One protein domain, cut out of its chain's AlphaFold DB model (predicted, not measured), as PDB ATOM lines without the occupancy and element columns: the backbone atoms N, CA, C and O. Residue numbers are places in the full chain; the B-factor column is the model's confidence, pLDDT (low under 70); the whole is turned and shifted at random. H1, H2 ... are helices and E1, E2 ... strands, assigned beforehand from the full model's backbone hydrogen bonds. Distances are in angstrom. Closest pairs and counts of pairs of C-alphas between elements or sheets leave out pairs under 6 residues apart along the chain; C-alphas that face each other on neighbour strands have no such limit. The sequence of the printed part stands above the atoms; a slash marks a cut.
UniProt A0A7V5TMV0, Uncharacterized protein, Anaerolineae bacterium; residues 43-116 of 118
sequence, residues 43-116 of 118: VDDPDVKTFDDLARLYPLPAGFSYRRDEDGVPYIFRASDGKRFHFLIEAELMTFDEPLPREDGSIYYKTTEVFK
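Overview. This is residues 43 to 116 of the 118 residues of an uncharacterized protein of Anaerolineae bacterium (UniProt A0A7V5TMV0). A long hairpin of E4 and E5, edged at one end by short E3, runs along the longest axis; a shorter hairpin, E1 and E2, makes a second small sheet, with one short helix, H1, next to it. The printed part has 74 residues, with one named helix and five named strands in the order H1 E1 E2 E3 E4 E5; strands hold 31 of the 38 residues in named elements, mostly strand, and both sheets, E1 - E2 and E3 - E4 - E5, are antiparallel. It is only just compact, close to loose (radius of gyration of the C-alphas 13.2 A), spanning 42 by 28 by 22 A.

Along the chain. H1 is residues 51 to 57, from C-alpha 51 at (117.286, 194.365, 201.111). E1 is 64 to 68, E2 74 to 78, E3 88 to 90. E4, 93 to 101, and E5, 107 to 115, are each 25.7 A long; C-alpha 115 is at (118.133, 190.628, 217.333).

Arrangement. H1, with 2 of 3 O i to N i+4 pairs within hydrogen-bond range, only just grazes the sheet E3 E4 E5, with residues 54 to 57. The closest C-alphas of H1 and E1, Ala 55 and Tyr 66, are 7.1 A apart. In hairpin E1 and E2, N 65 and O 77 are 2.9 A apart. E3, E4 and E5 form a meander, each strand the antiparallel neighbour of the one before: N 88 and O 95 are 2.9 A apart, N 100 and O 108 2.8 A.

Size, cuts and confidence. The farthest C-alphas, Asp 47 and Asp 104, are 42.4 A apart. The printed part has no cut and no long link; no printed residue is under 70 in pLDDT.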
ATOM      1  N   VAL A  43     108.449 197.152 209.016       91.31
ATOM      2  CA  VAL A  43     109.842 197.490 209.323       91.31
ATOM      3  C   VAL A  43     109.897 198.889 209.918       91.31
ATOM      4  O   VAL A  43     109.795 199.880 209.197       91.31
ATOM      5  N   ASP A  44     110.057 198.944 211.235       91.38
ATOM      6  CA  ASP A  44     110.266 200.151 212.035       91.38
ATOM      7  C   ASP A  44     111.714 200.200 212.556       91.38
ATOM      8  O   ASP A  44     111.984 200.333 213.749       91.38
ATOM      9  N   ASP A  45     112.672 200.036 211.640       91.00
ATOM     10  CA  ASP A  45     114.094 200.264 211.900       91.00
ATOM     11  C   ASP A  45     114.660 201.240 210.852       91.00
ATOM     12  O   ASP A  45     114.709 200.904 209.663       91.00
ATOM     13  N   PRO A  46     115.103 202.451 211.252       91.12
ATOM     14  CA  PRO A  46     115.626 203.455 210.325       91.12
ATOM     15  C   PRO A  46     116.952 203.065 209.650       91.12
ATOM     16  O   PRO A  46     117.334 203.694 208.655       91.12
ATOM     17  N   ASP A  47     117.666 202.066 210.174       91.88
ATOM     18  CA  ASP A  47     118.918 201.581 209.591       91.88
ATOM     19  C   ASP A  47     118.690 200.567 208.468       91.88
ATOM     20  O   ASP A  47     119.578 200.365 207.634       91.88
ATOM     21  N   VAL A  48     117.494 199.978 208.388       91.44
ATOM     22  CA  VAL A  48     117.110 199.075 207.304       91.44
ATOM     23  C   VAL A  48     116.603 199.901 206.123       91.44
ATOM     24  O   VAL A  48     115.441 200.296 206.056       91.44
ATOM     25  N   LYS A  49     117.491 200.175 205.163       89.94
ATOM     26  CA  LYS A  49     117.171 200.987 203.974       89.94
ATOM     27  C   LYS A  49     117.081 200.162 202.700       89.94
ATOM     28  O   LYS A  49     116.486 200.605 201.720       89.94
ATOM     29  N   THR A  50     117.697 198.987 202.702       90.81
ATOM     30  CA  THR A  50     117.808 198.111 201.541       90.81
ATOM     31  C   THR A  50     117.570 196.655 201.924       90.81
ATOM     32  O   THR A  50     117.624 196.276 203.093       90.81
ATOM     33  N   PHE A  51     117.353 195.812 200.915       91.12
ATOM     34  CA  PHE A  51     117.286 194.365 201.111       91.12
ATOM     35  C   PHE A  51     118.584 193.791 201.704       91.12
ATOM     36  O   PHE A  51     118.535 192.872 202.515       91.12
ATOM     37  N   ASP A  52     119.737 194.350 201.339       92.44
ATOM     38  CA  ASP A  52     121.028 193.886 201.851       92.44
ATOM     39  C   ASP A  52     121.227 194.290 203.321       92.44
ATOM     40  O   ASP A  52     121.852 193.552 204.085       92.44
ATOM     41  N   ASP A  53     120.636 195.412 203.750       94.25
ATOM     42  CA  ASP A  53     120.624 195.807 205.161       94.25
ATOM     43  C   ASP A  53     119.864 194.803 206.029       94.25
ATOM     44  O   ASP A  53     120.313 194.551 207.142       94.25
ATOM     45  N   LEU A  54     118.787 194.173 205.533       93.12
ATOM     46  CA  LEU A  54     118.110 193.099 206.273       93.12
ATOM     47  C   LEU A  54     119.080 191.969 206.608       93.12
ATOM     48  O   LEU A  54     119.225 191.600 207.765       93.12
ATOM     49  N   ALA A  55     119.759 191.429 205.595       93.94
ATOM     50  CA  ALA A  55     120.648 190.288 205.780       93.94
ATOM     51  C   ALA A  55     121.860 190.633 206.656       93.94
ATOM     52  O   ALA A  55     122.371 189.770 207.370       93.94
ATOM     53  N   ARG A  56     122.313 191.891 206.603       95.88
ATOM     54  CA  ARG A  56     123.437 192.394 207.394       95.88
ATOM     55  C   ARG A  56     123.062 192.661 208.852       95.88
ATOM     56  O   ARG A  56     123.831 192.298 209.734       95.88
ATOM     57  N   LEU A  57     121.929 193.322 209.092       96.94
ATOM     58  CA  LEU A  57     121.483 193.742 210.423       96.94
ATOM     59  C   LEU A  57     120.707 192.636 211.146       96.94
ATOM     60  O   LEU A  57     120.787 192.544 212.359       96.94
ATOM     61  N   TYR A  58     119.995 191.771 210.432       97.25
ATOM     62  CA  TYR A  58     119.158 190.711 210.997       97.25
ATOM     63  C   TYR A  58     119.520 189.355 210.376       97.25
ATOM     64  O   TYR A  58     118.770 188.806 209.570       97.25
ATOM     65  N   PRO A  59     120.685 188.775 210.707       97.31
ATOM     66  CA  PRO A  59     121.081 187.495 210.137       97.31
ATOM     67  C   PRO A  59     120.115 186.390 210.574       97.31
ATOM     68  O   PRO A  59     119.925 186.124 211.761       97.31
ATOM     69  N   LEU A  60     119.508 185.725 209.594       97.06
ATOM     70  CA  LEU A  60     118.547 184.663 209.857       97.06
ATOM     71  C   LEU A  60     119.222 183.417 210.454       97.06
ATOM     72  O   LEU A  60     120.358 183.092 210.089       97.06
ATOM     73  N   PRO A  61     118.512 182.657 211.308       96.06
ATOM     74  CA  PRO A  61     118.979 181.361 211.773       96.06
ATOM     75  C   PRO A  61     119.209 180.377 210.622       96.06
ATOM     76  O   PRO A  61     118.643 180.497 209.530       96.06
ATOM     77  N   ALA A  62     119.996 179.337 210.894       95.44
ATOM     78  CA  ALA A  62     120.256 178.278 209.926       95.44
ATOM     79  C   ALA A  62     118.952 177.661 209.383       95.44
ATOM     80  O   ALA A  62     118.012 177.387 210.127       95.44
ATOM     81  N   GLY A  63     118.915 177.422 208.070       94.81
ATOM     82  CA  GLY A  63     117.749 176.869 207.372       94.81
ATOM     83  C   GLY A  63     116.761 177.916 206.845       94.81
ATOM     84  O   GLY A  63     115.890 177.562 206.043       94.81
ATOM     85  N   PHE A  64     116.932 179.184 207.222       96.94
ATOM     86  CA  PHE A  64     116.159 180.315 206.716       96.94
ATOM     87  C   PHE A  64     117.016 181.216 205.820       96.94
ATOM     88  O   PHE A  64     118.236 181.287 205.952       96.94
ATOM     89  N   SER A  65     116.376 181.892 204.870       97.44
ATOM     90  CA  SER A  65     117.037 182.815 203.941       97.44
ATOM     91  C   SER A  65     116.089 183.929 203.518       97.44
ATOM     92  O   SER A  65     114.893 183.689 203.376       97.44
ATOM     93  N   TYR A  66     116.613 185.128 203.276       96.31
ATOM     94  CA  TYR A  66     115.828 186.191 202.657       96.31
ATOM     95  C   TYR A  66     115.698 185.948 201.158       96.31
ATOM     96  O   TYR A  66     116.662 185.580 200.482       96.31
ATOM     97  N   ARG A  67     114.507 186.195 200.621       95.69
ATOM     98  CA  ARG A  67     114.227 186.193 199.184       95.69
ATOM     99  C   ARG A  67     113.309 187.356 198.832       95.69
ATOM    100  O   ARG A  67     112.760 187.998 199.720       95.69
ATOM    101  N   ARG A  68     113.165 187.612 197.536       93.06
ATOM    102  CA  ARG A  68     112.182 188.539 196.971       93.06
ATOM    103  C   ARG A  68     111.249 187.780 196.041       93.06
ATOM    104  O   ARG A  68     111.664 186.781 195.446       93.06
ATOM    105  N   ASP A  69     109.988 188.183 195.996       90.62
ATOM    106  CA  ASP A  69     109.038 187.675 195.010       90.62
ATOM    107  C   ASP A  69     109.131 188.468 193.695       90.62
ATOM    108  O   ASP A  69     110.074 189.234 193.485       90.62
ATOM    109  N   GLU A  70     108.187 188.227 192.787       89.81
ATOM    110  CA  GLU A  70     108.135 188.865 191.467       89.81
ATOM    111  C   GLU A  70     107.922 190.383 191.562       89.81
ATOM    112  O   GLU A  70     108.441 191.124 190.727       89.81
ATOM    113  N   ASP A  71     107.247 190.843 192.619       87.31
ATOM    114  CA  ASP A  71     106.988 192.255 192.911       87.31
ATOM    115  C   ASP A  71     108.127 192.914 193.712       87.31
ATOM    116  O   ASP A  71     108.101 194.112 194.002       87.31
ATOM    117  N   GLY A  72     109.161 192.144 194.070       86.12
ATOM    118  CA  GLY A  72     110.302 192.618 194.847       86.12
ATOM    119  C   GLY A  72     110.060 192.669 196.359       86.12
ATOM    120  O   GLY A  72     110.935 193.154 197.084       86.12
ATOM    121  N   VAL A  73     108.929 192.150 196.849       89.75
ATOM    122  CA  VAL A  73     108.591 192.090 198.275       89.75
ATOM    123  C   VAL A  73     109.518 191.095 198.977       89.75
ATOM    124  O   VAL A  73     109.612 189.935 198.558       89.75
ATOM    125  N   PRO A  74     110.224 191.505 200.047       93.00
ATOM    126  CA  PRO A  74     111.057 190.586 200.803       93.00
ATOM    127  C   PRO A  74     110.202 189.566 201.565       93.00
ATOM    128  O   PRO A  74     109.146 189.891 202.098       93.00
ATOM    129  N   TYR A  75     110.688 188.338 201.687       94.44
ATOM    130  CA  TYR A  75     110.120 187.328 202.580       94.44
ATOM    131  C   TYR A  75     111.219 186.414 203.119       94.44
ATOM    132  O   TYR A  75     112.300 186.286 202.532       94.44
ATOM    133  N   ILE A  76     110.926 185.747 204.231       96.50
ATOM    134  CA  ILE A  76     111.784 184.705 204.788       96.50
ATOM    135  C   ILE A  76     111.375 183.371 204.175       96.50
ATOM    136  O   ILE A  76     110.205 182.998 204.173       96.50
ATOM    137  N   PHE A  77     112.344 182.635 203.647       96.94
ATOM    138  CA  PHE A  77     112.162 181.332 203.028       96.94
ATOM    139  C   PHE A  77     112.844 180.248 203.850       96.94
ATOM    140  O   PHE A  77     114.047 180.346 204.115       96.94
ATOM    141  N   ARG A  78     112.110 179.181 204.175       96.19
ATOM    142  CA  ARG A  78     112.684 177.975 204.773       96.19
ATOM    143  C   ARG A  78     112.920 176.905 203.717       96.19
ATOM    144  O   ARG A  78     111.993 176.435 203.063       96.19
ATOM    145  N   ALA A  79     114.171 176.472 203.592       93.19
ATOM    146  CA  ALA A  79     114.566 175.534 202.544       93.19
ATOM    147  C   ALA A  79     114.037 174.105 202.752       93.19
ATOM    148  O   ALA A  79     113.830 173.393 201.776       93.19
ATOM    149  N   SER A  80     113.808 173.684 204.000       94.69
ATOM    150  CA  SER A  80     113.418 172.303 204.316       94.69
ATOM    151  C   SER A  80     112.027 171.919 203.809       94.69
ATOM    152  O   SER A  80     111.795 170.753 203.514       94.69
ATOM    153  N   ASP A  81     111.100 172.874 203.734       93.62
ATOM    154  CA  ASP A  81     109.704 172.630 203.349       93.62
ATOM    155  C   ASP A  81     109.139 173.675 202.375       93.62
ATOM    156  O   ASP A  81     107.949 173.663 202.069       93.62
ATOM    157  N   GLY A  82     109.981 174.584 201.881       93.38
ATOM    158  CA  GLY A  82     109.599 175.582 200.889       93.38
ATOM    159  C   GLY A  82     108.655 176.670 201.405       93.38
ATOM    160  O   GLY A  82     108.096 177.414 200.595       93.38
ATOM    161  N   LYS A  83     108.451 176.772 202.724       93.38
ATOM    162  CA  LYS A  83     107.539 177.763 203.302       93.38
ATOM    163  C   LYS A  83     108.105 179.176 203.233       93.38
ATOM    164  O   LYS A  83     109.319 179.394 203.280       93.38
ATOM    165  N   ARG A  84     107.178 180.128 203.138       94.94
ATOM    166  CA  ARG A  84     107.431 181.567 203.123       94.94
ATOM    167  C   ARG A  84     106.816 182.194 204.366       94.94
ATOM    168  O   ARG A  84     105.726 181.789 204.766       94.94
ATOM    169  N   PHE A  85     107.505 183.169 204.940       94.31
ATOM    170  CA  PHE A  85     107.080 183.874 206.142       94.31
ATOM    171  C   PHE A  85     107.256 185.378 205.953       94.31
ATOM    172  O   PHE A  85     108.257 185.830 205.384       94.31
ATOM    173  N   HIS A  86     106.279 186.125 206.454       93.56
ATOM    174  CA  HIS A  86     106.393 187.562 206.660       93.56
ATOM    175  C   HIS A  86     107.096 187.833 207.982       93.56
ATOM    176  O   HIS A  86     107.100 186.981 208.874       93.56
ATOM    177  N   PHE A  87     107.689 189.012 208.095       94.62
ATOM    178  CA  PHE A  87     108.408 189.418 209.289       94.62
ATOM    179  C   PHE A  87     108.024 190.830 209.726       94.62
ATOM    180  O   PHE A  87     107.595 191.672 208.934       94.62
ATOM    181  N   LEU A  88     108.201 191.054 211.020       94.75
ATOM    182  CA  LEU A  88     108.012 192.314 211.718       94.75
ATOM    183  C   LEU A  88     109.370 192.739 212.270       94.75
ATOM    184  O   LEU A  88     110.044 191.917 212.876       94.75
ATOM    185  N   ILE A  89     109.766 193.993 212.076       95.06
ATOM    186  CA  ILE A  89     110.920 194.600 212.739       95.06
ATOM    187  C   ILE A  89     110.422 195.779 213.556       95.06
ATOM    188  O   ILE A  89     109.936 196.752 212.984       95.06
ATOM    189  N   GLU A  90     110.572 195.702 214.873       93.44
ATOM    190  CA  GLU A  90     110.272 196.780 215.813       93.44
ATOM    191  C   GLU A  90     111.314 196.775 216.929       93.44
ATOM    192  O   GLU A  90     111.752 195.712 217.366       93.44
ATOM    193  N   ALA A  91     111.711 197.959 217.403       92.56
ATOM    194  CA  ALA A  91     112.605 198.107 218.556       92.56
ATOM    195  C   ALA A  91     113.859 197.203 218.495       92.56
ATOM    196  O   ALA A  91     114.197 196.527 219.464       92.56
ATOM    197  N   GLU A  92     114.537 197.187 217.341       94.94
ATOM    198  CA  GLU A  92     115.763 196.403 217.098       94.94
ATOM    199  C   GLU A  92     115.583 194.870 217.152       94.94
ATOM    200  O   GLU A  92     116.559 194.116 217.163       94.94
ATOM    201  N   LEU A  93     114.343 194.387 217.100       96.56
ATOM    202  CA  LEU A  93     113.993 192.972 217.083       96.56
ATOM    203  C   LEU A  93     113.205 192.644 215.816       96.56
ATOM    204  O   LEU A  93     112.170 193.248 215.546       96.56
ATOM    205  N   MET A  94     113.675 191.650 215.063       97.38
ATOM    206  CA  MET A  94     112.890 191.035 214.004       97.38
ATOM    207  C   MET A  94     112.201 189.774 214.520       97.38
ATOM    208  O   MET A  94     112.851 188.906 215.105       97.38
ATOM    209  N   THR A  95     110.912 189.627 214.232       97.00
ATOM    210  CA  THR A  95     110.152 188.407 214.496       97.00
ATOM    211  C   THR A  95     109.466 187.880 213.246       97.00
ATOM    212  O   THR A  95     109.120 188.628 212.330       97.00
ATOM    213  N   PHE A  96     109.278 186.565 213.193       96.12
ATOM    214  CA  PHE A  96     108.395 185.923 212.225       96.12
ATOM    215  C   PHE A  96     107.770 184.668 212.827       96.12
ATOM    216  O   PHE A  96     108.411 183.948 213.599       96.12
ATOM    217  N   ASP A  97     106.521 184.407 212.454       93.50
ATOM    218  CA  ASP A  97     105.720 183.335 213.030       93.50
ATOM    219  C   ASP A  97     105.588 182.143 212.091       93.50
ATOM    220  O   ASP A  97     105.184 182.251 210.932       93.50
ATOM    221  N   GLU A  98     105.873 180.964 212.630       91.19
ATOM    222  CA  GLU A  98     105.699 179.701 211.939       91.19
ATOM    223  C   GLU A  98     104.391 179.027 212.382       91.19
ATOM    224  O   GLU A  98     104.293 178.612 213.541       91.19
ATOM    225  N   PRO A  99     103.395 178.848 211.494       87.88
ATOM    226  CA  PRO A  99     102.210 178.070 211.823       87.88
ATOM    227  C   PRO A  99     102.554 176.578 211.853       87.88
ATOM    228  O   PRO A  99     103.015 175.995 210.859       87.88
ATOM    229  N   LEU A 100     102.302 175.953 213.000       87.12
ATOM    230  CA  LEU A 100     102.525 174.537 213.252       87.12
ATOM    231  C   LEU A 100     101.209 173.865 213.670       87.12
ATOM    232  O   LEU A 100     100.499 174.386 214.537       87.12
ATOM    233  N   PRO A 101     100.858 172.716 213.067       90.75
ATOM    234  CA  PRO A 101      99.685 171.964 213.480       90.75
ATOM    235  C   PRO A 101      99.920 171.301 214.840       90.75
ATOM    236  O   PRO A 101     101.016 170.821 215.138       90.75
ATOM    237  N   ARG A 102      98.870 171.254 215.655       91.94
ATOM    238  CA  ARG A 102      98.769 170.404 216.844       91.94
ATOM    239  C   ARG A 102      98.113 169.069 216.491       91.94
ATOM    240  O   ARG A 102      97.488 168.933 215.442       91.94
ATOM    241  N   GLU A 103      98.217 168.100 217.400       94.44
ATOM    242  CA  GLU A 103      97.565 166.788 217.263       94.44
ATOM    243  C   GLU A 103      96.035 166.894 217.153       94.44
ATOM    244  O   GLU A 103      95.407 166.085 216.477       94.44
ATOM    245  N   ASP A 104      95.441 167.920 217.767       92.31
ATOM    246  CA  ASP A 104      94.001 168.201 217.719       92.31
ATOM    247  C   ASP A 104      93.547 168.928 216.433       92.31
ATOM    248  O   ASP A 104      92.371 169.260 216.290       92.31
ATOM    249  N   GLY A 105      94.466 169.190 215.495       91.62
ATOM    250  CA  GLY A 105      94.203 169.911 214.249       91.62
ATOM    251  C   GLY A 105      94.178 171.439 214.375       91.62
ATOM    252  O   GLY A 105      94.068 172.123 213.356       91.62
ATOM    253  N   SER A 106      94.311 172.002 215.581       92.31
ATOM    254  CA  SER A 106      94.476 173.447 215.764       92.31
ATOM    255  C   SER A 106      95.882 173.910 215.363       92.31
ATOM    256  O   SER A 106      96.825 173.121 215.291       92.31
ATOM    257  N   ILE A 107      96.037 175.207 215.086       90.56
ATOM    258  CA  ILE A 107      97.335 175.811 214.766       90.56
ATOM    259  C   ILE A 107      97.867 176.536 215.996       90.56
ATOM    260  O   ILE A 107      97.148 177.301 216.641       90.56
ATOM    261  N   TYR A 108      99.146 176.330 216.291       91.94
ATOM    262  CA  TYR A 108      99.907 177.238 217.137       91.94
ATOM    263  C   TYR A 108     101.011 177.898 216.328       91.94
ATOM    264  O   TYR A 108     101.444 177.377 215.301       91.94
ATOM    265  N   TYR A 109     101.460 179.048 216.808       90.31
ATOM    266  CA  TYR A 109     102.517 179.810 216.171       90.31
ATOM    267  C   TYR A 109     103.789 179.665 216.988       90.31
ATOM    268  O   TYR A 109     103.780 179.832 218.209       90.31
ATOM    269  N   LYS A 110     104.874 179.304 216.308       93.62
ATOM    270  CA  LYS A 110     106.222 179.372 216.856       93.62
ATOM    271  C   LYS A 110     106.871 180.644 216.331       93.62
ATOM    272  O   LYS A 110     107.189 180.723 215.149       93.62
ATOM    273  N   THR A 111     107.076 181.603 217.219       95.50
ATOM    274  CA  THR A 111     107.786 182.840 216.900       95.50
ATOM    275  C   THR A 111     109.285 182.580 216.894       95.50
ATOM    276  O   THR A 111     109.826 181.947 217.805       95.50
ATOM    277  N   THR A 112     109.959 183.054 215.853       97.38
ATOM    278  CA  THR A 112     111.418 183.139 215.814       97.38
ATOM    279  C   THR A 112     111.826 184.593 215.970       97.38
ATOM    280  O   THR A 112     111.308 185.457 215.270       97.38
ATOM    281  N   GLU A 113     112.767 184.838 216.874       98.00
ATOM    282  CA  GLU A 113     113.291 186.156 217.218       98.00
ATOM    283  C   GLU A 113     114.727 186.297 216.704       98.00
ATOM    284  O   GLU A 113     115.557 185.402 216.884       98.00
ATOM    285  N   VAL A 114     115.027 187.423 216.058       97.94
ATOM    286  CA  VAL A 114     116.357 187.769 215.554       97.94
ATOM    287  C   VAL A 114     116.680 189.190 215.993       97.94
ATOM    288  O   VAL A 114     116.055 190.150 215.546       97.94
ATOM    289  N   PHE A 115     117.667 189.327 216.869       97.69
ATOM    290  CA  PHE A 115     118.133 190.628 217.333       97.69
ATOM    291  C   PHE A 115     119.026 191.287 216.292       97.69
ATOM    292  O   PHE A 115     119.870 190.624 215.673       97.69
ATOM    293  N   LYS A 116     118.866 192.604 216.159       97.25
ATOM    294  CA  LYS A 116     119.730 193.437 215.335       97.25
ATOM    295  C   LYS A 116     121.200 193.222 215.698       97.25
ATOM    296  O   LYS A 116     121.563 193.111 216.867       97.25
TER     297      LYS A 116